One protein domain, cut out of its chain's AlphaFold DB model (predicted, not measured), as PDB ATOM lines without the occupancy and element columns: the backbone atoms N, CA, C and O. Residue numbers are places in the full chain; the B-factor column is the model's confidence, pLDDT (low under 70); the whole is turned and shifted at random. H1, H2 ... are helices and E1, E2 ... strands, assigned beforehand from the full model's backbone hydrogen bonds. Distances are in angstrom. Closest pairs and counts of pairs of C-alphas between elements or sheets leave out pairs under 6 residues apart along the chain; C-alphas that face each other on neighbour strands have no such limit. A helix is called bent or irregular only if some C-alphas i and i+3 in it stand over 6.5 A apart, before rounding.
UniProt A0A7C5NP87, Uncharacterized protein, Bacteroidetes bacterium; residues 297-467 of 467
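What this domain is: This is residues 297 to 467 of the 467 residues of an uncharacterized protein of Bacteroidetes bacterium (UniProt A0A7C5NP87). A strongly twisted sheet built round the long hairpin E7 and E8 has the kinked helix H1 over one face and the short helix H3 over the opposite face. Beyond one end of this sheet, a smaller part with the hairpin E5 and E6, H4 and E9 extends the long axis. The printed part has 171 residues with four named helices and nine named strands, in the order H1 E1 E2 H2 E3 H3 E4 E5 E6 H4 E7 E8 E9, and its class is mixed, helices and strands. The larger sheet is branched, with E3 and E4 parallel and its other neighbour pairs antiparallel. The whole is compact, with a radius of gyration of the C-alphas of 16.3 A, and only just elongated, spanning 53 by 35 by 30 A.

Where its parts are: H1, residues 304 to 324, begins at C-alpha (167.082, 178.366, 230.733) and measures 21.9 A; it is irregular, with C-alphas 317 and 320 9.3 A apart and a kink of 117 degrees near residue 318. Then come E1 (325 to 327), E2 (340 to 343), H2 (348 to 351), E3 (354 to 356), H3 (358 to 363) and E4 (378 to 381). E5, residues 401 to 407, measures 19.3 A, before E6 (410 to 412) and H4 (424 to 431). E7, residues 432 to 443, measures 29.8 A and E8, residues 446 to 456, 29.1 A. E9, residues 463 to 466, ends at C-alpha (167.148, 199.258, 229.964).

How they stand to each other: E7 and E8 are antiparallel, with N 439 and O 450 2.8 A apart. E7 bends by 60 degrees at residue 435; E2 and E1 lie on one side of it, with N 342 to O 434 at 2.9 A and N 326 to O 440 at 2.8 A, and E8 on the other side. E3 is the antiparallel neighbour of E8, with N 451 to O 355 at 2.8 A, and E4 lies on the other side of E3, with N 356 to O 380 at 2.9 A. E3, H3 and E4 form a strand-helix-strand unit, parallel neighbour strands with a helix between, and its crossover is right-handed. H1 is on the sheet at a height of 9.1 A; its closest C-alphas to E8 are Leu 310 and Gly 454, 6.7 A. H3, on the opposite face, has a height of 8.3 A and lies over E8, with C-alphas 361 and 449 5.9 A apart. H2 only grazes the sheet with residues 348 to 351, as does H4 with residues 428 to 431. E5 and E6 are antiparallel, with N 405 to O 412 at 2.8 A. The closest C-alphas of H4 and E6 are Ala 424 and Tyr 411, 7.1 A; E9 pairs with no named strand and is near E5. In H3 every O i to N i+4 pair is within hydrogen-bond range, in H1 12 of 17 and in H4 3 of 4; H2 is too short for such a pair.

The domain as a whole: The C-alphas farthest apart, Ala 374 and Gly 408, are 53.8 A apart. The printed part has no cut; the links E1 to E2, H3 to E4, E4 to E5 and E6 to H4 are long. The mean pLDDT of the printed part is 91.0, and residues 351, 383 and 384 are under 70.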
ATOM      1  N   TYR A 297     167.780 191.290 236.621       85.31
ATOM      2  CA  TYR A 297     168.550 190.084 236.329       85.31
ATOM      3  C   TYR A 297     167.804 189.301 235.234       85.31
ATOM      4  O   TYR A 297     166.700 188.856 235.486       85.31
ATOM      5  N   ASN A 298     168.329 189.146 234.014       78.06
ATOM      6  CA  ASN A 298     167.673 188.386 232.923       78.06
ATOM      7  C   ASN A 298     166.204 188.761 232.579       78.06
ATOM      8  O   ASN A 298     165.373 187.875 232.400       78.06
ATOM      9  N   ASP A 299     165.844 190.043 232.458       81.44
ATOM     10  CA  ASP A 299     164.493 190.451 232.018       81.44
ATOM     11  C   ASP A 299     163.355 189.833 232.860       81.44
ATOM     12  O   ASP A 299     162.362 189.336 232.321       81.44
ATOM     13  N   TYR A 300     163.499 189.870 234.189       85.62
ATOM     14  CA  TYR A 300     162.515 189.403 235.182       85.62
ATOM     15  C   TYR A 300     162.317 187.879 235.299       85.62
ATOM     16  O   TYR A 300     161.637 187.409 236.216       85.62
ATOM     17  N   VAL A 301     162.892 187.080 234.393       87.06
ATOM     18  CA  VAL A 301     162.740 185.620 234.390       87.06
ATOM     19  C   VAL A 301     164.093 184.935 234.265       87.06
ATOM     20  O   VAL A 301     164.888 185.247 233.384       87.06
ATOM     21  N   LEU A 302     164.347 183.920 235.096       89.00
ATOM     22  CA  LEU A 302     165.580 183.139 234.987       89.00
ATOM     23  C   LEU A 302     165.767 182.550 233.582       89.00
ATOM     24  O   LEU A 302     164.865 181.928 233.012       89.00
ATOM     25  N   SER A 303     166.986 182.677 233.055       91.38
ATOM     26  CA  SER A 303     167.363 182.050 231.792       91.38
ATOM     27  C   SER A 303     167.246 180.523 231.878       91.38
ATOM     28  O   SER A 303     167.317 179.925 232.953       91.38
ATOM     29  N   SER A 304     167.130 179.839 230.735       92.94
ATOM     30  CA  SER A 304     167.082 178.366 230.733       92.94
ATOM     31  C   SER A 304     168.326 177.727 231.366       92.94
ATOM     32  O   SER A 304     168.210 176.675 231.994       92.94
ATOM     33  N   SER A 305     169.500 178.353 231.231       94.31
ATOM     34  CA  SER A 305     170.730 177.922 231.906       94.31
ATOM     35  C   SER A 305     170.652 178.095 233.422       94.31
ATOM     36  O   SER A 305     171.076 177.201 234.152       94.31
ATOM     37  N   ASP A 306     170.058 179.185 233.904       95.06
ATOM     38  CA  ASP A 306     169.923 179.437 235.342       95.06
ATOM     39  C   ASP A 306     168.879 178.525 235.980       95.06
ATOM     40  O   ASP A 306     169.111 178.000 237.062       95.06
ATOM     41  N   VAL A 307     167.783 178.224 235.277       95.25
ATOM     42  CA  VAL A 307     166.811 177.212 235.722       95.25
ATOM     43  C   VAL A 307     167.462 175.828 235.817       95.25
ATOM     44  O   VAL A 307     167.204 175.080 236.761       95.25
ATOM     45  N   GLN A 308     168.324 175.457 234.864       96.44
ATOM     46  CA  GLN A 308     169.080 174.201 234.950       96.44
ATOM     47  C   GLN A 308     170.019 174.193 236.157       96.44
ATOM     48  O   GLN A 308     170.052 173.199 236.884       96.44
ATOM     49  N   LYS A 309     170.734 175.298 236.399       96.44
ATOM     50  CA  LYS A 309     171.610 175.447 237.562       96.44
ATOM     51  C   LYS A 309     170.830 175.354 238.876       96.44
ATOM     52  O   LYS A 309     171.209 174.556 239.722       96.44
ATOM     53  N   LEU A 310     169.716 176.076 239.011       96.50
ATOM     54  CA  LEU A 310     168.826 176.018 240.173       96.50
ATOM     55  C   LEU A 310     168.388 174.583 240.476       96.50
ATOM     56  O   LEU A 310     168.431 174.160 241.624       96.50
ATOM     57  N   ASN A 311     167.988 173.817 239.457       96.38
ATOM     58  CA  ASN A 311     167.567 172.428 239.655       96.38
ATOM     59  C   ASN A 311     168.711 171.533 240.163       96.38
ATOM     60  O   ASN A 311     168.473 170.670 241.007       96.38
ATOM     61  N   ILE A 312     169.938 171.736 239.669       96.94
ATOM     62  CA  ILE A 312     171.133 171.015 240.138       96.94
ATOM     63  C   ILE A 312     171.447 171.415 241.584       96.94
ATOM     64  O   ILE A 312     171.524 170.550 242.453       96.94
ATOM     65  N   ASP A 313     171.531 172.717 241.853       97.12
ATOM     66  CA  ASP A 313     171.805 173.274 243.179       97.12
ATOM     67  C   ASP A 313     170.769 172.799 244.211       97.12
ATOM     68  O   ASP A 313     171.126 172.377 245.309       97.12
ATOM     69  N   ALA A 314     169.480 172.815 243.859       96.88
ATOM     70  CA  ALA A 314     168.396 172.337 244.712       96.88
ATOM     71  C   ALA A 314     168.515 170.835 244.994       96.88
ATOM     72  O   ALA A 314     168.320 170.405 246.132       96.88
ATOM     73  N   GLN A 315     168.853 170.027 243.986       96.69
ATOM     74  CA  GLN A 315     169.013 168.583 244.152       96.69
ATOM     75  C   GLN A 315     170.208 168.234 245.042       96.69
ATOM     76  O   GLN A 315     170.081 167.351 245.897       96.69
ATOM     77  N   ASP A 316     171.324 168.937 244.871       96.31
ATOM     78  CA  ASP A 316     172.548 168.730 245.642       96.31
ATOM     79  C   ASP A 316     172.396 169.235 247.085       96.31
ATOM     80  O   ASP A 316     172.800 168.558 248.036       96.31
ATOM     81  N   PHE A 317     171.761 170.396 247.275       96.19
ATOM     82  CA  PHE A 317     171.614 171.018 248.588       96.19
ATOM     83  C   PHE A 317     170.465 170.440 249.415       96.19
ATOM     84  O   PHE A 317     170.654 170.190 250.605       96.19
ATOM     85  N   LEU A 318     169.288 170.210 248.825       96.19
ATOM     86  CA  LEU A 318     168.099 169.740 249.552       96.19
ATOM     87  C   LEU A 318     167.998 168.213 249.607       96.19
ATOM     88  O   LEU A 318     167.387 167.666 250.525       96.19
ATOM     89  N   GLY A 319     168.584 167.498 248.641       95.12
ATOM     90  CA  GLY A 319     168.534 166.039 248.588       95.12
ATOM     91  C   GLY A 319     167.098 165.504 248.580       95.12
ATOM     92  O   GLY A 319     166.341 165.732 247.638       95.12
ATOM     93  N   LEU A 320     166.724 164.773 249.635       94.44
ATOM     94  CA  LEU A 320     165.380 164.202 249.788       94.44
ATOM     95  C   LEU A 320     164.301 165.264 250.053       94.44
ATOM     96  O   LEU A 320     163.129 165.020 249.774       94.44
ATOM     97  N   ASP A 321     164.691 166.445 250.536       95.81
ATOM     98  CA  ASP A 321     163.765 167.523 250.880       95.81
ATOM     99  C   ASP A 321     163.410 168.421 249.684       95.81
ATOM    100  O   ASP A 321     162.651 169.374 249.844       95.81
ATOM    101  N   ILE A 322     163.901 168.129 248.471       96.50
ATOM    102  CA  ILE A 322     163.635 168.957 247.277       96.50
ATOM    103  C   ILE A 322     162.137 169.106 246.972       96.50
ATOM    104  O   ILE A 322     161.706 170.150 246.497       96.50
ATOM    105  N   SER A 323     161.320 168.101 247.306       96.56
ATOM    106  CA  SER A 323     159.861 168.162 247.112       96.56
ATOM    107  C   SER A 323     159.160 169.244 247.948       96.56
ATOM    108  O   SER A 323     158.014 169.591 247.656       96.56
ATOM    109  N   ASN A 324     159.847 169.798 248.952       96.81
ATOM    110  CA  ASN A 324     159.361 170.907 249.766       96.81
ATOM    111  C   ASN A 324     159.652 172.281 249.145       96.81
ATOM    112  O   ASN A 324     159.109 173.272 249.630       96.81
ATOM    113  N   LEU A 325     160.497 172.355 248.111       96.81
ATOM    114  CA  LEU A 325     160.848 173.597 247.431       96.81
ATOM    115  C   LEU A 325     159.899 173.860 246.259       96.81
ATOM    116  O   LEU A 325     159.646 172.988 245.427       96.81
ATOM    117  N   GLN A 326     159.405 175.087 246.171       95.31
ATOM    118  CA  GLN A 326     158.571 175.575 245.080       95.31
ATOM    119  C   GLN A 326     159.126 176.906 244.580       95.31
ATOM    120  O   GLN A 326     159.510 177.761 245.375       95.31
ATOM    121  N   ALA A 327     159.178 177.086 243.262       90.38
ATOM    122  CA  ALA A 327     159.542 178.373 242.682       90.38
ATOM    123  C   ALA A 327     158.437 179.399 242.932       90.38
ATOM    124  O   ALA A 327     157.255 179.082 242.771       90.38
ATOM    125  N   LEU A 328     158.821 180.623 243.292       87.25
ATOM    126  CA  LEU A 328     157.884 181.736 243.309       87.25
ATOM    127  C   LEU A 328     157.734 182.249 241.863       87.25
ATOM    128  O   LEU A 328     158.736 182.617 241.244       87.25
ATOM    129  N   PRO A 329     156.523 182.222 241.276       85.38
ATOM    130  CA  PRO A 329     156.336 182.724 239.925       85.38
ATOM    131  C   PRO A 329     156.487 184.243 239.880       85.38
ATOM    132  O   PRO A 329     156.196 184.927 240.859       85.38
ATOM    133  N   HIS A 330     156.892 184.761 238.722       84.75
ATOM    134  CA  HIS A 330     156.815 186.192 238.440       84.75
ATOM    135  C   HIS A 330     155.347 186.643 238.443       84.75
ATOM    136  O   HIS A 330     154.503 186.005 237.800       84.75
ATOM    137  N   ASP A 331     155.047 187.773 239.085       80.06
ATOM    138  CA  ASP A 331     153.670 188.244 239.306       80.06
ATOM    139  C   ASP A 331     152.870 188.389 238.000       80.06
ATOM    140  O   ASP A 331     151.695 188.028 237.924       80.06
ATOM    141  N   ASN A 332     153.523 188.863 236.934       81.69
ATOM    142  CA  ASN A 332     152.877 189.106 235.636       81.69
ATOM    143  C   ASN A 332     153.112 188.012 234.585       81.69
ATOM    144  O   ASN A 332     152.563 188.101 233.485       81.69
ATOM    145  N   ILE A 333     153.936 186.997 234.874       81.62
ATOM    146  CA  ILE A 333     154.291 185.961 233.894       81.62
ATOM    147  C   ILE A 333     154.105 184.591 234.559       81.62
ATOM    148  O   ILE A 333     155.043 184.022 235.109       81.62
ATOM    149  N   PRO A 334     152.881 184.039 234.541       80.94
ATOM    150  CA  PRO A 334     152.598 182.766 235.189       80.94
ATOM    151  C   PRO A 334     153.461 181.624 234.634       80.94
ATOM    152  O   PRO A 334     153.695 181.539 233.428       80.94
ATOM    153  N   ASN A 335     153.825 180.674 235.501       83.62
ATOM    154  CA  ASN A 335     154.641 179.490 235.184       83.62
ATOM    155  C   ASN A 335     156.111 179.773 234.827       83.62
ATOM    156  O   ASN A 335     156.761 178.920 234.218       83.62
ATOM    157  N   THR A 336     156.646 180.933 235.198       87.31
ATOM    158  CA  THR A 336     158.088 181.203 235.145       87.31
ATOM    159  C   THR A 336     158.699 181.171 236.540       87.31
ATOM    160  O   THR A 336     157.987 181.051 237.534       87.31
ATOM    161  N   ILE A 337     160.028 181.243 236.604       89.50
ATOM    162  CA  ILE A 337     160.758 181.472 237.849       89.50
ATOM    163  C   ILE A 337     161.266 182.907 237.783       89.50
ATOM    164  O   ILE A 337     162.016 183.234 236.857       89.50
ATOM    165  N   ARG A 338     160.816 183.747 238.721       92.38
ATOM    166  CA  ARG A 338     161.283 185.134 238.827       92.38
ATOM    167  C   ARG A 338     162.794 185.171 239.008       92.38
ATOM    168  O   ARG A 338     163.368 184.264 239.614       92.38
ATOM    169  N   SER A 339     163.434 186.196 238.488       93.00
ATOM    170  CA  SER A 339     164.851 186.449 238.702       93.00
ATOM    171  C   SER A 339     165.026 187.643 239.626       93.00
ATOM    172  O   SER A 339     164.334 188.646 239.501       93.00
ATOM    173  N   ASP A 340     165.977 187.529 240.542       93.19
ATOM    174  CA  ASP A 340     166.262 188.552 241.536       93.19
ATOM    175  C   ASP A 340     167.760 188.850 241.581       93.19
ATOM    176  O   ASP A 340     168.598 188.017 241.218       93.19
ATOM    177  N   PHE A 341     168.112 190.030 242.069       93.38
ATOM    178  CA  PHE A 341     169.471 190.361 242.466       93.38
ATOM    179  C   PHE A 341     169.514 190.849 243.909       93.38
ATOM    180  O   PHE A 341     168.522 191.302 244.486       93.38
ATOM    181  N   PHE A 342     170.706 190.748 244.482       91.75
ATOM    182  CA  PHE A 342     170.994 191.101 245.862       91.75
ATOM    183  C   PHE A 342     171.913 192.323 245.859       91.75
ATOM    184  O   PHE A 342     173.017 192.276 245.309       91.75
ATOM    185  N   VAL A 343     171.439 193.430 246.429       91.44
ATOM    186  CA  VAL A 343     172.230 194.656 246.643       91.44
ATOM    187  C   VAL A 343     173.339 194.353 247.647       91.44
ATOM    188  O   VAL A 343     173.183 193.436 248.431       91.44
ATOM    189  N   LYS A 344     174.468 195.064 247.616       83.50
ATOM    190  CA  LYS A 344     175.669 194.738 248.399       83.50
ATOM    191  C   LYS A 344     175.481 194.598 249.923       83.50
ATOM    192  O   LYS A 344     174.447 194.937 250.489       83.50
ATOM    193  N   ASN A 345     176.544 194.122 250.571       84.75
ATOM    194  CA  ASN A 345     176.657 193.704 251.972       84.75
ATOM    195  C   ASN A 345     176.075 192.324 252.279       84.75
ATOM    196  O   ASN A 345     175.929 192.007 253.449       84.75
ATOM    197  N   TRP A 346     175.818 191.485 251.275       83.12
ATOM    198  CA  TRP A 346     175.519 190.074 251.476       83.12
ATOM    199  C   TRP A 346     176.803 189.236 251.509       83.12
ATOM    200  O   TRP A 346     177.578 189.160 250.558       83.12
ATOM    201  N   ASN A 347     176.987 188.481 252.579       80.88
ATOM    202  CA  ASN A 347     178.021 187.472 252.767       80.88
ATOM    203  C   ASN A 347     177.723 186.141 252.034       80.88
ATOM    204  O   ASN A 347     177.938 185.045 252.563       80.88
ATOM    205  N   LEU A 348     177.271 186.230 250.778       77.88
ATOM    206  CA  LEU A 348     176.820 185.097 249.952       77.88
ATOM    207  C   LEU A 348     177.866 183.980 249.812       77.88
ATOM    208  O   LEU A 348     177.524 182.808 249.676       77.88
ATOM    209  N   ALA A 349     179.154 184.327 249.878       72.50
ATOM    210  CA  ALA A 349     180.250 183.367 249.787       72.50
ATOM    211  C   ALA A 349     180.319 182.395 250.980       72.50
ATOM    212  O   ALA A 349     180.919 181.327 250.854       72.50
ATOM    213  N   SER A 350     179.739 182.748 252.133       73.56
ATOM    214  CA  SER A 350     179.780 181.917 253.344       73.56
ATOM    215  C   SER A 350     178.419 181.368 253.780       73.56
ATOM    216  O   SER A 350     178.381 180.359 254.483       73.56
ATOM    217  N   SER A 351     177.320 181.977 253.328       67.88
ATOM    218  CA  SER A 351     175.952 181.644 253.748       67.88
ATOM    219  C   SER A 351     175.357 180.404 253.069       67.88
ATOM    220  O   SER A 351     174.329 179.894 253.504       67.88
ATOM    221  N   GLY A 352     176.011 179.882 252.029       81.38
ATOM    222  CA  GLY A 352     175.500 178.770 251.227       81.38
ATOM    223  C   GLY A 352     174.574 179.226 250.093       81.38
ATOM    224  O   GLY A 352     174.313 180.409 249.907       81.38
ATOM    225  N   ILE A 353     174.108 178.265 249.293       91.38
ATOM    226  CA  ILE A 353     173.335 178.525 248.061       91.38
ATOM    227  C   ILE A 353     171.826 178.705 248.293       91.38
ATOM    228  O   ILE A 353     171.129 179.150 247.385       91.38
ATOM    229  N   PHE A 354     171.332 178.387 249.494       93.94
ATOM    230  CA  PHE A 354     169.965 178.669 249.935       93.94
ATOM    231  C   PHE A 354     169.987 179.311 251.321       93.94
ATOM    232  O   PHE A 354     170.486 178.708 252.272       93.94
ATOM    233  N   VAL A 355     169.404 180.502 251.435       92.50
ATOM    234  CA  VAL A 355     169.341 181.284 252.680       92.50
ATOM    235  C   VAL A 355     167.918 181.773 252.923       92.50
ATOM    236  O   VAL A 355     167.168 181.980 251.970       92.50
ATOM    237  N   MET A 356     167.507 181.959 254.177       92.12
ATOM    238  CA  MET A 356     166.192 182.539 254.469       92.12
ATOM    239  C   MET A 356     166.093 183.973 253.945       92.12
ATOM    240  O   MET A 356     166.995 184.778 254.162       92.12
ATOM    241  N   ASN A 357     164.969 184.309 253.307       89.81
ATOM    242  CA  ASN A 357     164.650 185.686 252.944       89.81
ATOM    243  C   ASN A 357     163.974 186.375 254.137       89.81
ATOM    244  O   ASN A 357     162.780 186.188 254.375       89.81
ATOM    245  N   ASP A 358     164.742 187.126 254.919       85.94
ATOM    246  CA  ASP A 358     164.242 187.753 256.146       85.94
ATOM    247  C   ASP A 358     163.089 188.739 255.876       85.94
ATOM    248  O   ASP A 358     162.025 188.634 256.487       85.94
ATOM    249  N   TYR A 359     163.235 189.607 254.867       84.62
ATOM    250  CA  TYR A 359     162.225 190.602 254.496       84.62
ATOM    251  C   TYR A 359     160.852 189.977 254.200       84.62
ATOM    252  O   TYR A 359     159.865 190.334 254.847       84.62
ATOM    253  N   PHE A 360     160.767 189.024 253.261       86.31
ATOM    254  CA  PHE A 360     159.485 188.425 252.866       86.31
ATOM    255  C   PHE A 360     158.848 187.599 253.983       86.31
ATOM    256  O   PHE A 360     157.621 187.590 254.118       86.31
ATOM    257  N   ASN A 361     159.657 186.927 254.804       89.88
ATOM    258  CA  ASN A 361     159.143 186.219 255.971       89.88
ATOM    259  C   ASN A 361     158.570 187.213 257.000       89.88
ATOM    260  O   ASN A 361     157.422 187.046 257.419       89.88
ATOM    261  N   ASN A 362     159.287 188.295 257.319       86.00
ATOM    262  CA  ASN A 362     158.849 189.300 258.291       86.00
ATOM    263  C   ASN A 362     157.563 190.023 257.863       86.00
ATOM    264  O   ASN A 362     156.620 190.109 258.654       86.00
ATOM    265  N   VAL A 363     157.459 190.471 256.605       83.56
ATOM    266  CA  VAL A 363     156.216 191.097 256.096       83.56
ATOM    267  C   VAL A 363     155.045 190.111 256.029       83.56
ATOM    268  O   VAL A 363     153.888 190.527 256.084       83.56
ATOM    269  N   SER A 364     155.327 188.806 255.969       86.75
ATOM    270  CA  SER A 364     154.324 187.735 256.030       86.75
ATOM    271  C   SER A 364     153.981 187.305 257.465       86.75
ATOM    272  O   SER A 364     153.205 186.368 257.657       86.75
ATOM    273  N   GLY A 365     154.549 187.963 258.484       90.00
ATOM    274  CA  GLY A 365     154.341 187.627 259.895       90.00
ATOM    275  C   GLY A 365     154.999 186.312 260.325       90.00
ATOM    276  O   GLY A 365     154.593 185.720 261.326       90.00
ATOM    277  N   ILE A 366     155.988 185.838 259.567       91.06
ATOM    278  CA  ILE A 366     156.752 184.622 259.834       91.06
ATOM    279  C   ILE A 366     158.082 185.014 260.470       91.06
ATOM    280  O   ILE A 366     158.867 185.727 259.861       91.06
ATOM    281  N   THR A 367     158.368 184.500 261.666       91.56
ATOM    282  CA  THR A 367     159.707 184.596 262.262       91.56
ATOM    283  C   THR A 367     160.612 183.531 261.636       91.56
ATOM    284  O   THR A 367     160.330 182.339 261.820       91.56
ATOM    285  N   PRO A 368     161.679 183.904 260.905       89.25
ATOM    286  CA  PRO A 368     162.604 182.935 260.330       89.25
ATOM    287  C   PRO A 368     163.278 182.097 261.421       89.25
ATOM    288  O   PRO A 368     163.633 182.600 262.486       89.25
ATOM    289  N   VAL A 369     163.474 180.806 261.151       90.88
ATOM    290  CA  VAL A 369     164.248 179.878 261.993       90.88
ATOM    291  C   VAL A 369     165.190 179.071 261.100       90.88
ATOM    292  O   VAL A 369     164.788 178.737 259.984       90.88
ATOM    293  N   PRO A 370     166.419 178.725 261.528       93.94
ATOM    294  CA  PRO A 370     167.273 177.853 260.728       93.94
ATOM    295  C   PRO A 370     166.611 176.485 260.537       93.94
ATOM    296  O   PRO A 370     166.109 175.899 261.500       93.94
ATOM    297  N   ILE A 371     166.633 175.959 259.313       95.56
ATOM    298  CA  ILE A 371     166.031 174.659 258.990       95.56
ATOM    299  C   ILE A 371     167.135 173.648 258.723       95.56
ATOM    300  O   ILE A 371     167.880 173.783 257.756       95.56
ATOM    301  N   GLN A 372     167.211 172.611 259.559       96.12
ATOM    302  CA  GLN A 372     168.088 171.469 259.323       96.12
ATOM    303  C   GLN A 372     167.409 170.458 258.391       96.12
ATOM    304  O   GLN A 372     166.311 169.977 258.671       96.12
ATOM    305  N   LEU A 373     168.089 170.132 257.298       96.38
ATOM    306  CA  LEU A 373     167.634 169.231 256.245       96.38
ATOM    307  C   LEU A 373     168.019 167.778 256.549       96.38
ATOM    308  O   LEU A 373     168.937 167.501 257.327       96.38
ATOM    309  N   ALA A 374     167.349 166.827 255.899       95.06
ATOM    310  CA  ALA A 374     167.555 165.392 256.091       95.06
ATOM    311  C   ALA A 374     168.983 164.930 255.746       95.06
ATOM    312  O   ALA A 374     169.476 163.954 256.312       95.06
ATOM    313  N   ASN A 375     169.659 165.630 254.831       94.25
ATOM    314  CA  ASN A 375     171.052 165.374 254.454       94.25
ATOM    315  C   ASN A 375     172.081 166.087 255.357       94.25
ATOM    316  O   ASN A 375     173.281 165.946 255.132       94.25
ATOM    317  N   GLY A 376     171.632 166.823 256.380       94.50
ATOM    318  CA  GLY A 376     172.480 167.545 257.328       94.50
ATOM    319  C   GLY A 376     172.817 168.986 256.938       94.50
ATOM    320  O   GLY A 376     173.386 169.694 257.769       94.50
ATOM    321  N   ASN A 377     172.446 169.439 255.735       94.81
ATOM    322  CA  ASN A 377     172.569 170.845 255.345       94.81
ATOM    323  C   ASN A 377     171.602 171.721 256.157       94.81
ATOM    324  O   ASN A 377     170.621 171.231 256.720       94.81
ATOM    325  N   ILE A 378     171.883 173.021 256.232       94.38
ATOM    326  CA  ILE A 378     171.068 173.979 256.982       94.38
ATOM    327  C   ILE A 378     170.715 175.140 256.061       94.38
ATOM    328  O   ILE A 378     171.615 175.765 255.509       94.38
ATOM    329  N   ILE A 379     169.423 175.451 255.932       94.56
ATOM    330  CA  ILE A 379     168.981 176.750 255.412       94.56
ATOM    331  C   ILE A 379     169.145 177.739 256.566       94.56
ATOM    332  O   ILE A 379     168.376 177.700 257.534       94.56
ATOM    333  N   SER A 380     170.202 178.549 256.522       91.44
ATOM    334  CA  SER A 380     170.517 179.522 257.570       91.44
ATOM    335  C   SER A 380     169.589 180.735 257.509       91.44
ATOM    336  O   SER A 380     169.041 181.076 256.459       91.44
ATOM    337  N   ILE A 381     169.428 181.401 258.655       86.56
ATOM    338  CA  ILE A 381     168.969 182.789 258.662       86.56
ATOM    339  C   ILE A 381     170.170 183.643 258.312       86.56
ATOM    340  O   ILE A 381     171.199 183.556 258.981       86.56
ATOM    341  N   GLU A 382     170.012 184.465 257.291       74.44
ATOM    342  CA  GLU A 382     171.003 185.451 256.919       74.44
ATOM    343  C   GLU A 382     170.344 186.831 257.042       74.44
ATOM    344  O   GLU A 382     169.813 187.374 256.079       74.44
ATOM    345  N   GLU A 383     170.297 187.353 258.272       65.25
ATOM    346  CA  GLU A 383     169.902 188.739 258.550       65.25
ATOM    347  C   GLU A 383     171.097 189.622 258.177       65.25
ATOM    348  O   GLU A 383     172.036 189.786 258.960       65.25
ATOM    349  N   GLN A 384     171.122 190.108 256.937       66.88
ATOM    350  CA  GLN A 384     172.148 191.054 256.502       66.88
ATOM    351  C   GLN A 384     171.530 192.429 256.545       66.88
ATOM    352  O   GLN A 384     170.558 192.688 255.836       66.88
ATOM    353  N   ILE A 385     172.135 193.300 257.346       73.94
ATOM    354  CA  ILE A 385     171.896 194.729 257.220       73.94
ATOM    355  C   ILE A 385     172.284 195.090 255.784       73.94
ATOM    356  O   ILE A 385     173.440 194.902 255.385       73.94
ATOM    357  N   GLY A 386     171.309 195.549 255.003       76.19
ATOM    358  CA  GLY A 386     171.520 195.974 253.629       76.19
ATOM    359  C   GLY A 386     172.471 197.169 253.530       76.19
ATOM    360  O   GLY A 386     173.015 197.679 254.512       76.19
ATOM    361  N   VAL A 387     172.701 197.654 252.311       89.25
ATOM    362  CA  VAL A 387     173.348 198.963 252.135       89.25
ATOM    363  C   VAL A 387     172.377 200.054 252.583       89.25
ATOM    364  O   VAL A 387     171.223 200.049 252.158       89.25
ATOM    365  N   THR A 388     172.846 201.014 253.385       93.31
ATOM    366  CA  THR A 388     172.092 202.237 253.696       93.31
ATOM    367  C   THR A 388     171.602 202.903 252.408       93.31
ATOM    368  O   THR A 388     172.368 203.057 251.457       93.31
ATOM    369  N   GLY A 389     170.339 203.320 252.386       94.88
ATOM    370  CA  GLY A 389     169.765 204.175 251.350       94.88
ATOM    371  C   GLY A 389     169.209 205.468 251.942       94.88
ATOM    372  O   GLY A 389     169.393 205.747 253.128       94.88
ATOM    373  N   GLN A 390     168.509 206.258 251.125       96.38
ATOM    374  CA  GLN A 390     167.975 207.557 251.554       96.38
ATOM    375  C   GLN A 390     167.142 207.438 252.837       96.38
ATOM    376  O   GLN A 390     166.130 206.739 252.863       96.38
ATOM    377  N   GLY A 391     167.567 208.091 253.918       94.62
ATOM    378  CA  GLY A 391     166.852 208.146 255.194       94.62
ATOM    379  C   GLY A 391     166.588 206.789 255.871       94.62
ATOM    380  O   GLY A 391     165.801 206.747 256.823       94.62
ATOM    381  N   ASN A 392     167.201 205.695 255.400       92.75
ATOM    382  CA  ASN A 392     166.983 204.337 255.894       92.75
ATOM    383  C   ASN A 392     168.289 203.525 255.898       92.75
ATOM    384  O   ASN A 392     168.884 203.285 254.853       92.75
ATOM    385  N   ASN A 393     168.711 203.069 257.080       91.94
ATOM    386  CA  ASN A 393     169.948 202.297 257.257       91.94
ATOM    387  C   ASN A 393     169.843 200.839 256.817       91.94
ATOM    388  O   ASN A 393     170.874 200.199 256.649       91.94
ATOM    389  N   ASP A 394     168.627 200.326 256.668       89.12
ATOM    390  CA  ASP A 394     168.387 198.939 256.290       89.12
ATOM    391  C   ASP A 394     167.159 198.854 255.371       89.12
ATOM    392  O   ASP A 394     166.087 198.382 255.765       89.12
ATOM    393  N   PRO A 395     167.241 199.436 254.159       89.69
ATOM    394  CA  PRO A 395     166.193 199.272 253.172       89.69
ATOM    395  C   PRO A 395     166.189 197.829 252.667       89.69
ATOM    396  O   PRO A 395     167.164 197.087 252.798       89.69
ATOM    397  N   ARG A 396     165.101 197.454 251.989       86.44
ATOM    398  CA  ARG A 396     165.054 196.214 251.211       86.44
ATOM    399  C   ARG A 396     166.328 196.088 250.354       86.44
ATOM    400  O   ARG A 396     166.764 197.068 249.752       86.44
ATOM    401  N   SER A 397     166.926 194.899 250.315       88.69
ATOM    402  CA  SER A 397     168.217 194.631 249.653       88.69
ATOM    403  C   SER A 397     168.157 193.472 248.648       88.69
ATOM    404  O   SER A 397     169.181 193.035 248.131       88.69
ATOM    405  N   GLU A 398     166.952 192.992 248.347       89.81
ATOM    406  CA  GLU A 398     166.650 191.956 247.360       89.81
ATOM    407  C   GLU A 398     165.558 192.481 246.432       89.81
ATOM    408  O   GLU A 398     164.568 193.047 246.904       89.81
ATOM    409  N   PHE A 399     165.743 192.326 245.124       90.62
ATOM    410  CA  PHE A 399     164.851 192.923 244.140       90.62
ATOM    411  C   PHE A 399     164.744 192.097 242.867       90.62
ATOM    412  O   PHE A 399     165.747 191.640 242.326       90.62
ATOM    413  N   GLU A 400     163.529 192.050 242.333       91.69
ATOM    414  CA  GLU A 400     163.261 191.615 240.963       91.69
ATOM    415  C   GLU A 400     163.699 192.694 239.954       91.69
ATOM    416  O   GLU A 400     164.218 192.405 238.873       91.69
ATOM    417  N   ASN A 401     163.533 193.968 240.333       92.31
ATOM    418  CA  ASN A 401     163.996 195.119 239.573       92.31
ATOM    419  C   ASN A 401     164.402 196.312 240.455       92.31
ATOM    420  O   ASN A 401     163.978 196.452 241.601       92.31
ATOM    421  N   HIS A 402     165.217 197.209 239.902       94.50
ATOM    422  CA  HIS A 402     165.584 198.474 240.546       94.50
ATOM    423  C   HIS A 402     165.596 199.607 239.533       94.50
ATOM    424  O   HIS A 402     165.991 199.404 238.391       94.50
ATOM    425  N   ALA A 403     165.158 200.795 239.934       95.19
ATOM    426  CA  ALA A 403     165.135 201.955 239.054       95.19
ATOM    427  C   ALA A 403     166.308 202.888 239.359       95.19
ATOM    428  O   ALA A 403     166.531 203.281 240.504       95.19
ATOM    429  N   ILE A 404     167.019 203.265 238.304       96.06
ATOM    430  CA  ILE A 404     168.083 204.266 238.299       96.06
ATOM    431  C   ILE A 404     167.782 205.295 237.207       96.06
ATOM    432  O   ILE A 404     166.907 205.089 236.370       96.06
ATOM    433  N   VAL A 405     168.496 206.414 237.197       96.31
ATOM    434  CA  VAL A 405     168.375 207.427 236.143       96.31
ATOM    435  C   VAL A 405     169.625 207.401 235.285       96.31
ATOM    436  O   VAL A 405     170.747 207.362 235.791       96.31
ATOM    437  N   LYS A 406     169.439 207.440 233.972       95.25
ATOM    438  CA  LYS A 406     170.505 207.633 233.003       95.25
ATOM    439  C   LYS A 406     170.393 209.029 232.415       95.25
ATOM    440  O   LYS A 406     169.335 209.432 231.947       95.25
ATOM    441  N   TYR A 407     171.497 209.759 232.401       95.06
ATOM    442  CA  TYR A 407     171.576 211.064 231.753       95.06
ATOM    443  C   TYR A 407     172.902 211.171 230.999       95.06
ATOM    444  O   TYR A 407     173.987 210.961 231.555       95.06
ATOM    445  N   GLY A 408     172.821 211.419 229.690       91.31
ATOM    446  CA  GLY A 408     173.966 211.285 228.794       91.31
ATOM    447  C   GLY A 408     174.561 209.871 228.848       91.31
ATOM    448  O   GLY A 408     173.888 208.878 228.571       91.31
ATOM    449  N   SER A 409     175.844 209.767 229.202       91.50
ATOM    450  CA  SER A 409     176.547 208.488 229.385       91.50
ATOM    451  C   SER A 409     176.688 208.072 230.855       91.50
ATOM    452  O   SER A 409     177.507 207.204 231.149       91.50
ATOM    453  N   LYS A 410     175.994 208.738 231.782       95.56
ATOM    454  CA  LYS A 410     176.152 208.548 233.227       95.56
ATOM    455  C   LYS A 410     174.901 207.920 233.838       95.56
ATOM    456  O   LYS A 410     173.797 208.135 233.342       95.56
ATOM    457  N   TYR A 411     175.103 207.162 234.909       96.62
ATOM    458  CA  TYR A 411     174.072 206.479 235.684       96.62
ATOM    459  C   TYR A 411     174.068 207.009 237.118       96.62
ATOM    460  O   TYR A 411     175.129 207.217 237.715       96.62
ATOM    461  N   PHE A 412     172.866 207.213 237.639       97.56
ATOM    462  CA  PHE A 412     172.569 207.871 238.902       97.56
ATOM    463  C   PHE A 412     171.589 206.991 239.681       97.56
ATOM    464  O   PHE A 412     170.537 206.634 239.154       97.56
ATOM    465  N   ASP A 413     171.910 206.649 240.924       97.44
ATOM    466  CA  ASP A 413     171.042 205.853 241.796       97.44
ATOM    467  C   ASP A 413     170.607 206.698 242.998       97.44
ATOM    468  O   ASP A 413     171.242 206.646 244.058       97.44
ATOM    469  N   PRO A 414     169.540 207.500 242.846       97.44
ATOM    470  CA  PRO A 414     169.086 208.389 243.909       97.44
ATOM    471  C   PRO A 414     168.596 207.624 245.144       97.44
ATOM    472  O   PRO A 414     168.654 208.169 246.240       97.44
ATOM    473  N   SER A 415     168.179 206.361 245.001       96.56
ATOM    474  CA  SER A 415     167.662 205.536 246.105       96.56
ATOM    475  C   SER A 415     168.746 205.186 247.124       96.56
ATOM    476  O   SER A 415     168.515 205.241 248.332       96.56
ATOM    477  N   TYR A 416     169.938 204.834 246.634       96.44
ATOM    478  CA  TYR A 416     171.094 204.516 247.474       96.44
ATOM    479  C   TYR A 416     172.087 205.674 247.606       96.44
ATOM    480  O   TYR A 416     173.011 205.582 248.410       96.44
ATOM    481  N   GLY A 417     171.936 206.756 246.834       96.31
ATOM    482  CA  GLY A 417     172.887 207.873 246.853       96.31
ATOM    483  C   GLY A 417     174.287 207.465 246.388       96.31
ATOM    484  O   GLY A 417     175.289 208.004 246.857       96.31
ATOM    485  N   SER A 418     174.382 206.447 245.526       95.00
ATOM    486  CA  SER A 418     175.680 205.903 245.114       95.00
ATOM    487  C   SER A 418     176.441 206.900 244.225       95.00
ATOM    488  O   SER A 418     175.811 207.703 243.534       95.00
ATOM    489  N   PRO A 419     177.786 206.875 244.186       96.50
ATOM    490  CA  PRO A 419     178.549 207.755 243.303       96.50
ATOM    491  C   PRO A 419     178.130 207.610 241.837       96.50
ATOM    492  O   PRO A 419     177.867 206.500 241.387       96.50
ATOM    493  N   ILE A 420     178.148 208.711 241.081       97.31
ATOM    494  CA  ILE A 420     177.784 208.744 239.655       97.31
ATOM    495  C   ILE A 420     178.676 207.797 238.841       97.31
ATOM    496  O   ILE A 420     179.905 207.855 238.937       97.31
ATOM    497  N   GLN A 421     178.069 206.966 237.991       96.94
ATOM    498  CA  GLN A 421     178.776 205.903 237.269       96.94
ATOM    499  C   GLN A 421     178.833 206.145 235.758       96.94
ATOM    500  O   GLN A 421     177.819 206.486 235.158       96.94
ATOM    501  N   PRO A 422     179.985 205.932 235.092       96.06
ATOM    502  CA  PRO A 422     180.119 206.125 233.643       96.06
ATOM    503  C   PRO A 422     179.580 204.958 232.796       96.06
ATOM    504  O   PRO A 422     179.613 205.024 231.568       96.06
ATOM    505  N   SER A 423     179.159 203.853 233.415       94.50
ATOM    506  CA  SER A 423     178.654 202.669 232.716       94.50
ATOM    507  C   SER A 423     177.764 201.818 233.623       94.50
ATOM    508  O   SER A 423     177.904 201.867 234.843       94.50
ATOM    509  N   ALA A 424     176.916 200.980 233.024       92.69
ATOM    510  CA  ALA A 424     176.122 199.999 233.763       92.69
ATOM    511  C   ALA A 424     177.016 199.040 234.570       92.69
ATOM    512  O   ALA A 424     176.759 198.805 235.742       92.69
ATOM    513  N   ASN A 425     178.132 198.573 233.992       94.25
ATOM    514  CA  ASN A 425     179.031 197.643 234.685       94.25
ATOM    515  C   ASN A 425     179.709 198.276 235.911       94.25
ATOM    516  O   ASN A 425     179.857 197.644 236.956       94.25
ATOM    517  N   SER A 426     180.118 199.546 235.789       94.75
ATOM    518  CA  SER A 426     180.726 200.283 236.901       94.75
ATOM    519  C   SER A 426     179.713 200.633 237.992       94.75
ATOM    520  O   SER A 426     180.123 200.847 239.125       94.75
ATOM    521  N   TRP A 427     178.415 200.658 237.670       94.75
ATOM    522  CA  TRP A 427     177.345 200.705 238.664       94.75
ATOM    523  C   TRP A 427     177.088 199.342 239.305       94.75
ATOM    524  O   TRP A 427     177.070 199.250 240.527       94.75
ATOM    525  N   GLU A 428     176.965 198.276 238.519       94.62
ATOM    526  CA  GLU A 428     176.623 196.943 239.016       94.62
ATOM    527  C   GLU A 428     177.667 196.395 239.995       94.62
ATOM    528  O   GLU A 428     177.324 195.945 241.087       94.62
ATOM    529  N   THR A 429     178.949 196.462 239.625       92.25
ATOM    530  CA  THR A 429     180.057 195.873 240.396       92.25
ATOM    531  C   THR A 429     180.078 196.319 241.872       92.25
ATOM    532  O   THR A 429     180.160 195.458 242.754       92.25
ATOM    533  N   PRO A 430     180.013 197.627 242.201       91.50
ATOM    534  CA  PRO A 430     179.948 198.084 243.588       91.50
ATOM    535  C   PRO A 430     178.552 197.999 244.217       91.50
ATOM    536  O   PRO A 430     178.481 198.084 245.439       91.50
ATOM    537  N   SER A 431     177.476 197.847 243.435       93.12
ATOM    538  CA  SER A 431     176.097 197.917 243.948       93.12
ATOM    539  C   SER A 431     175.492 196.555 244.270       93.12
ATOM    540  O   SER A 431     174.690 196.469 245.194       93.12
ATOM    541  N   LEU A 432     175.877 195.488 243.560       93.25
ATOM    542  CA  LEU A 432     175.263 194.159 243.689       93.25
ATOM    543  C   LEU A 432     176.257 193.107 244.200       93.25
ATOM    544  O   LEU A 432     177.428 193.122 243.815       93.25
ATOM    545  N   ASP A 433     175.811 192.178 245.044       91.50
ATOM    546  CA  ASP A 433     176.611 191.035 245.521       91.50
ATOM    547  C   ASP A 433     176.320 189.731 244.784       91.50
ATOM    548  O   ASP A 433     177.203 188.875 244.679       91.50
ATOM    549  N   GLY A 434     175.126 189.579 244.219       92.31
ATOM    550  CA  GLY A 434     174.800 188.381 243.465       92.31
ATOM    551  C   GLY A 434     173.429 188.407 242.821       92.31
ATOM    552  O   GLY A 434     172.695 189.392 242.882       92.31
ATOM    553  N   PHE A 435     173.105 187.270 242.225       94.56
ATOM    554  CA  PHE A 435     171.939 187.061 241.386       94.56
ATOM    555  C   PHE A 435     171.316 185.703 241.683       94.56
ATOM    556  O   PHE A 435     172.020 184.740 242.009       94.56
ATOM    557  N   GLY A 436     169.998 185.605 241.581       95.00
ATOM    558  CA  GLY A 436     169.278 184.438 242.055       95.00
ATOM    559  C   GLY A 436     167.776 184.509 241.844       95.00
ATOM    560  O   GLY A 436     167.302 185.018 240.830       95.00
ATOM    561  N   SER A 437     167.040 183.927 242.786       95.19
ATOM    562  CA  SER A 437     165.577 183.891 242.776       95.19
ATOM    563  C   SER A 437     165.024 183.680 244.181       95.19
ATOM    564  O   SER A 437     165.656 183.013 245.007       95.19
ATOM    565  N   VAL A 438     163.825 184.190 244.444       93.69
ATOM    566  CA  VAL A 438     163.037 183.829 245.627       93.69
ATOM    567  C   VAL A 438     162.259 182.535 245.394       93.69
ATOM    568  O   VAL A 438     161.528 182.364 244.419       93.69
ATOM    569  N   MET A 439     162.355 181.633 246.360       95.44
ATOM    570  CA  MET A 439     161.663 180.352 246.403       95.44
ATOM    571  C   MET A 439     160.810 180.260 247.670       95.44
ATOM    572  O   MET A 439     161.021 180.976 248.650       95.44
ATOM    573  N   VAL A 440     159.862 179.330 247.672       96.25
ATOM    574  CA  VAL A 440     159.047 178.982 248.835       96.25
ATOM    575  C   VAL A 440     159.423 177.579 249.295       96.25
ATOM    576  O   VAL A 440     159.412 176.636 248.507       96.25
ATOM    577  N   TYR A 441     159.740 177.425 250.575       97.31
ATOM    578  CA  TYR A 441     160.086 176.150 251.193       97.31
ATOM    579  C   TYR A 441     159.045 175.752 252.246       97.31
ATOM    580  O   TYR A 441     158.768 176.513 253.172       97.31
ATOM    581  N   ASN A 442     158.459 174.560 252.121       97.31
ATOM    582  CA  ASN A 442     157.504 174.021 253.091       97.31
ATOM    583  C   ASN A 442     158.216 173.202 254.175       97.31
ATOM    584  O   ASN A 442     158.737 172.121 253.912       97.31
ATOM    585  N   HIS A 443     158.167 173.673 255.416       96.06
ATOM    586  CA  HIS A 443     158.676 172.949 256.571       96.06
ATOM    587  C   HIS A 443     157.588 172.818 257.632       96.06
ATOM    588  O   HIS A 443     157.104 173.815 258.162       96.06
ATOM    589  N   ASN A 444     157.198 171.584 257.963       94.62
ATOM    590  CA  ASN A 444     156.183 171.289 258.983       94.62
ATOM    591  C   ASN A 444     154.838 172.021 258.775       94.62
ATOM    592  O   ASN A 444     154.207 172.447 259.740       94.62
ATOM    593  N   ASN A 445     154.374 172.127 257.520       94.06
ATOM    594  CA  ASN A 445     153.163 172.858 257.110       94.06
ATOM    595  C   ASN A 445     153.242 174.384 257.282       94.06
ATOM    596  O   ASN A 445     152.209 175.054 257.300       94.06
ATOM    597  N   GLN A 446     154.450 174.931 257.393       95.19
ATOM    598  CA  GLN A 446     154.709 176.361 257.345       95.19
ATOM    599  C   GLN A 446     155.567 176.671 256.118       95.19
ATOM    600  O   GLN A 446     156.563 175.997 255.856       95.19
ATOM    601  N   PHE A 447     155.161 177.682 255.358       95.94
ATOM    602  CA  PHE A 447     155.900 178.154 254.195       95.94
ATOM    603  C   PHE A 447     156.900 179.221 254.620       95.94
ATOM    604  O   PHE A 447     156.543 180.125 255.367       95.94
ATOM    605  N   TYR A 448     158.128 179.105 254.131       96.00
ATOM    606  CA  TYR A 448     159.201 180.069 254.332       96.00
ATOM    607  C   TYR A 448     159.670 180.585 252.980       96.00
ATOM    608  O   TYR A 448     159.805 179.807 252.035       96.00
ATOM    609  N   TYR A 449     159.958 181.877 252.895       94.50
ATOM    610  CA  TYR A 449     160.643 182.443 251.741       94.50
ATOM    611  C   TYR A 449     162.146 182.203 251.877       94.50
ATOM    612  O   TYR A 449     162.733 182.509 252.919       94.50
ATOM    613  N   VAL A 450     162.764 181.647 250.839       94.94
ATOM    614  CA  VAL A 450     164.202 181.360 250.787       94.94
ATOM    615  C   VAL A 450     164.785 181.903 249.489       94.94
ATOM    616  O   VAL A 450     164.196 181.738 248.427       94.94
ATOM    617  N   ASN A 451     165.942 182.546 249.562       94.06
ATOM    618  CA  ASN A 451     166.685 182.989 248.391       94.06
ATOM    619  C   ASN A 451     167.565 181.845 247.902       94.06
ATOM    620  O   ASN A 451     168.341 181.286 248.678       94.06
ATOM    621  N   TRP A 452     167.465 181.522 246.617       95.62
ATOM    622  CA  TRP A 452     168.492 180.767 245.912       95.62
ATOM    623  C   TRP A 452     169.541 181.735 245.374       95.62
ATOM    624  O   TRP A 452     169.198 182.692 244.680       95.62
ATOM    625  N   ILE A 453     170.811 181.467 245.664       93.94
ATOM    626  CA  ILE A 453     171.943 182.256 245.182       93.94
ATOM    627  C   ILE A 453     172.554 181.542 243.977       93.94
ATOM    628  O   ILE A 453     173.327 180.591 244.113       93.94
ATOM    629  N   GLY A 454     172.182 181.992 242.780       93.50
ATOM    630  CA  GLY A 454     172.621 181.391 241.526       93.50
ATOM    631  C   GLY A 454     174.050 181.774 241.168       93.50
ATOM    632  O   GLY A 454     174.855 180.896 240.846       93.50
ATOM    633  N   HIS A 455     174.370 183.065 241.265       92.50
ATOM    634  CA  HIS A 455     175.672 183.616 240.894       92.50
ATOM    635  C   HIS A 455     176.114 184.678 241.889       92.50
ATOM    636  O   HIS A 455     175.302 185.455 242.386       92.50
ATOM    637  N   LEU A 456     177.419 184.735 242.132       92.44
ATOM    638  CA  LEU A 456     178.040 185.906 242.737       92.44
ATOM    639  C   LEU A 456     178.302 186.936 241.639       92.44
ATOM    640  O   LEU A 456     178.534 186.553 240.491       92.44
ATOM    641  N   ASN A 457     178.290 188.217 241.998       90.69
ATOM    642  CA  ASN A 457     178.724 189.264 241.085       90.69
ATOM    643  C   ASN A 457     180.222 189.097 240.776       90.69
ATOM    644  O   ASN A 457     181.053 189.137 241.689       90.69
ATOM    645  N   ASP A 458     180.568 188.891 239.505       87.25
ATOM    646  CA  ASP A 458     181.926 188.553 239.065       87.25
ATOM    647  C   ASP A 458     182.670 189.696 238.357       87.25
ATOM    648  O   ASP A 458     183.731 189.469 237.771       87.25
ATOM    649  N   SER A 459     182.164 190.933 238.467       84.00
ATOM    650  CA  SER A 459     182.661 192.165 237.821       84.00
ATOM    651  C   SER A 459     182.465 192.258 236.303       84.00
ATOM    652  O   SER A 459     182.842 193.269 235.689       84.00
ATOM    653  N   THR A 460     181.871 191.234 235.685       89.62
ATOM    654  CA  THR A 460     181.267 191.363 234.360       89.62
ATOM    655  C   THR A 460     179.811 191.792 234.502       89.62
ATOM    656  O   THR A 460     179.189 191.539 235.524       89.62
ATOM    657  N   LEU A 461     179.273 192.475 233.487       91.00
ATOM    658  CA  LEU A 461     177.885 192.931 233.521       91.00
ATOM    659  C   LEU A 461     176.951 191.720 233.399       91.00
ATOM    660  O   LEU A 461     176.901 191.092 232.339       91.00
ATOM    661  N   GLN A 462     176.212 191.427 234.464       92.75
ATOM    662  CA  GLN A 462     175.245 190.331 234.545       92.75
ATOM    663  C   GLN A 462     173.793 190.833 234.552       92.75
ATOM    664  O   GLN A 462     172.886 190.083 234.183       92.75
ATOM    665  N   SER A 463     173.553 192.088 234.939       92.44
ATOM    666  CA  SER A 463     172.242 192.730 234.847       92.44
ATOM    667  C   SER A 463     171.959 193.275 233.447       92.44
ATOM    668  O   SER A 463     172.856 193.632 232.678       92.44
ATOM    669  N   ASN A 464     170.671 193.374 233.127       92.12
ATOM    670  CA  ASN A 464     170.196 194.206 232.037       92.12
ATOM    671  C   ASN A 464     169.790 195.573 232.597       92.12
ATOM    672  O   ASN A 464     169.032 195.642 233.563       92.12
ATOM    673  N   VAL A 465     170.279 196.646 231.975       89.62
ATOM    674  CA  VAL A 465     169.919 198.029 232.299       89.62
ATOM    675  C   VAL A 465     169.273 198.644 231.065       89.62
ATOM    676  O   VAL A 465     169.962 198.973 230.095       89.62
ATOM    677  N   SER A 466     167.950 198.786 231.097       86.50
ATOM    678  CA  SER A 466     167.148 199.258 229.964       86.50
ATOM    679  C   SER A 466     166.311 200.483 230.335       86.50
ATOM    680  O   SER A 466     165.809 200.513 231.457       86.50
ATOM    681  N   PRO A 467     166.121 201.455 229.424       78.88
ATOM    682  CA  PRO A 467     165.175 202.555 229.616       78.88
ATOM    683  C   PRO A 467     163.732 202.104 229.878       78.88
ATOM    684  O   PRO A 467     163.378 200.987 229.427       78.88
TER     685      PRO A 467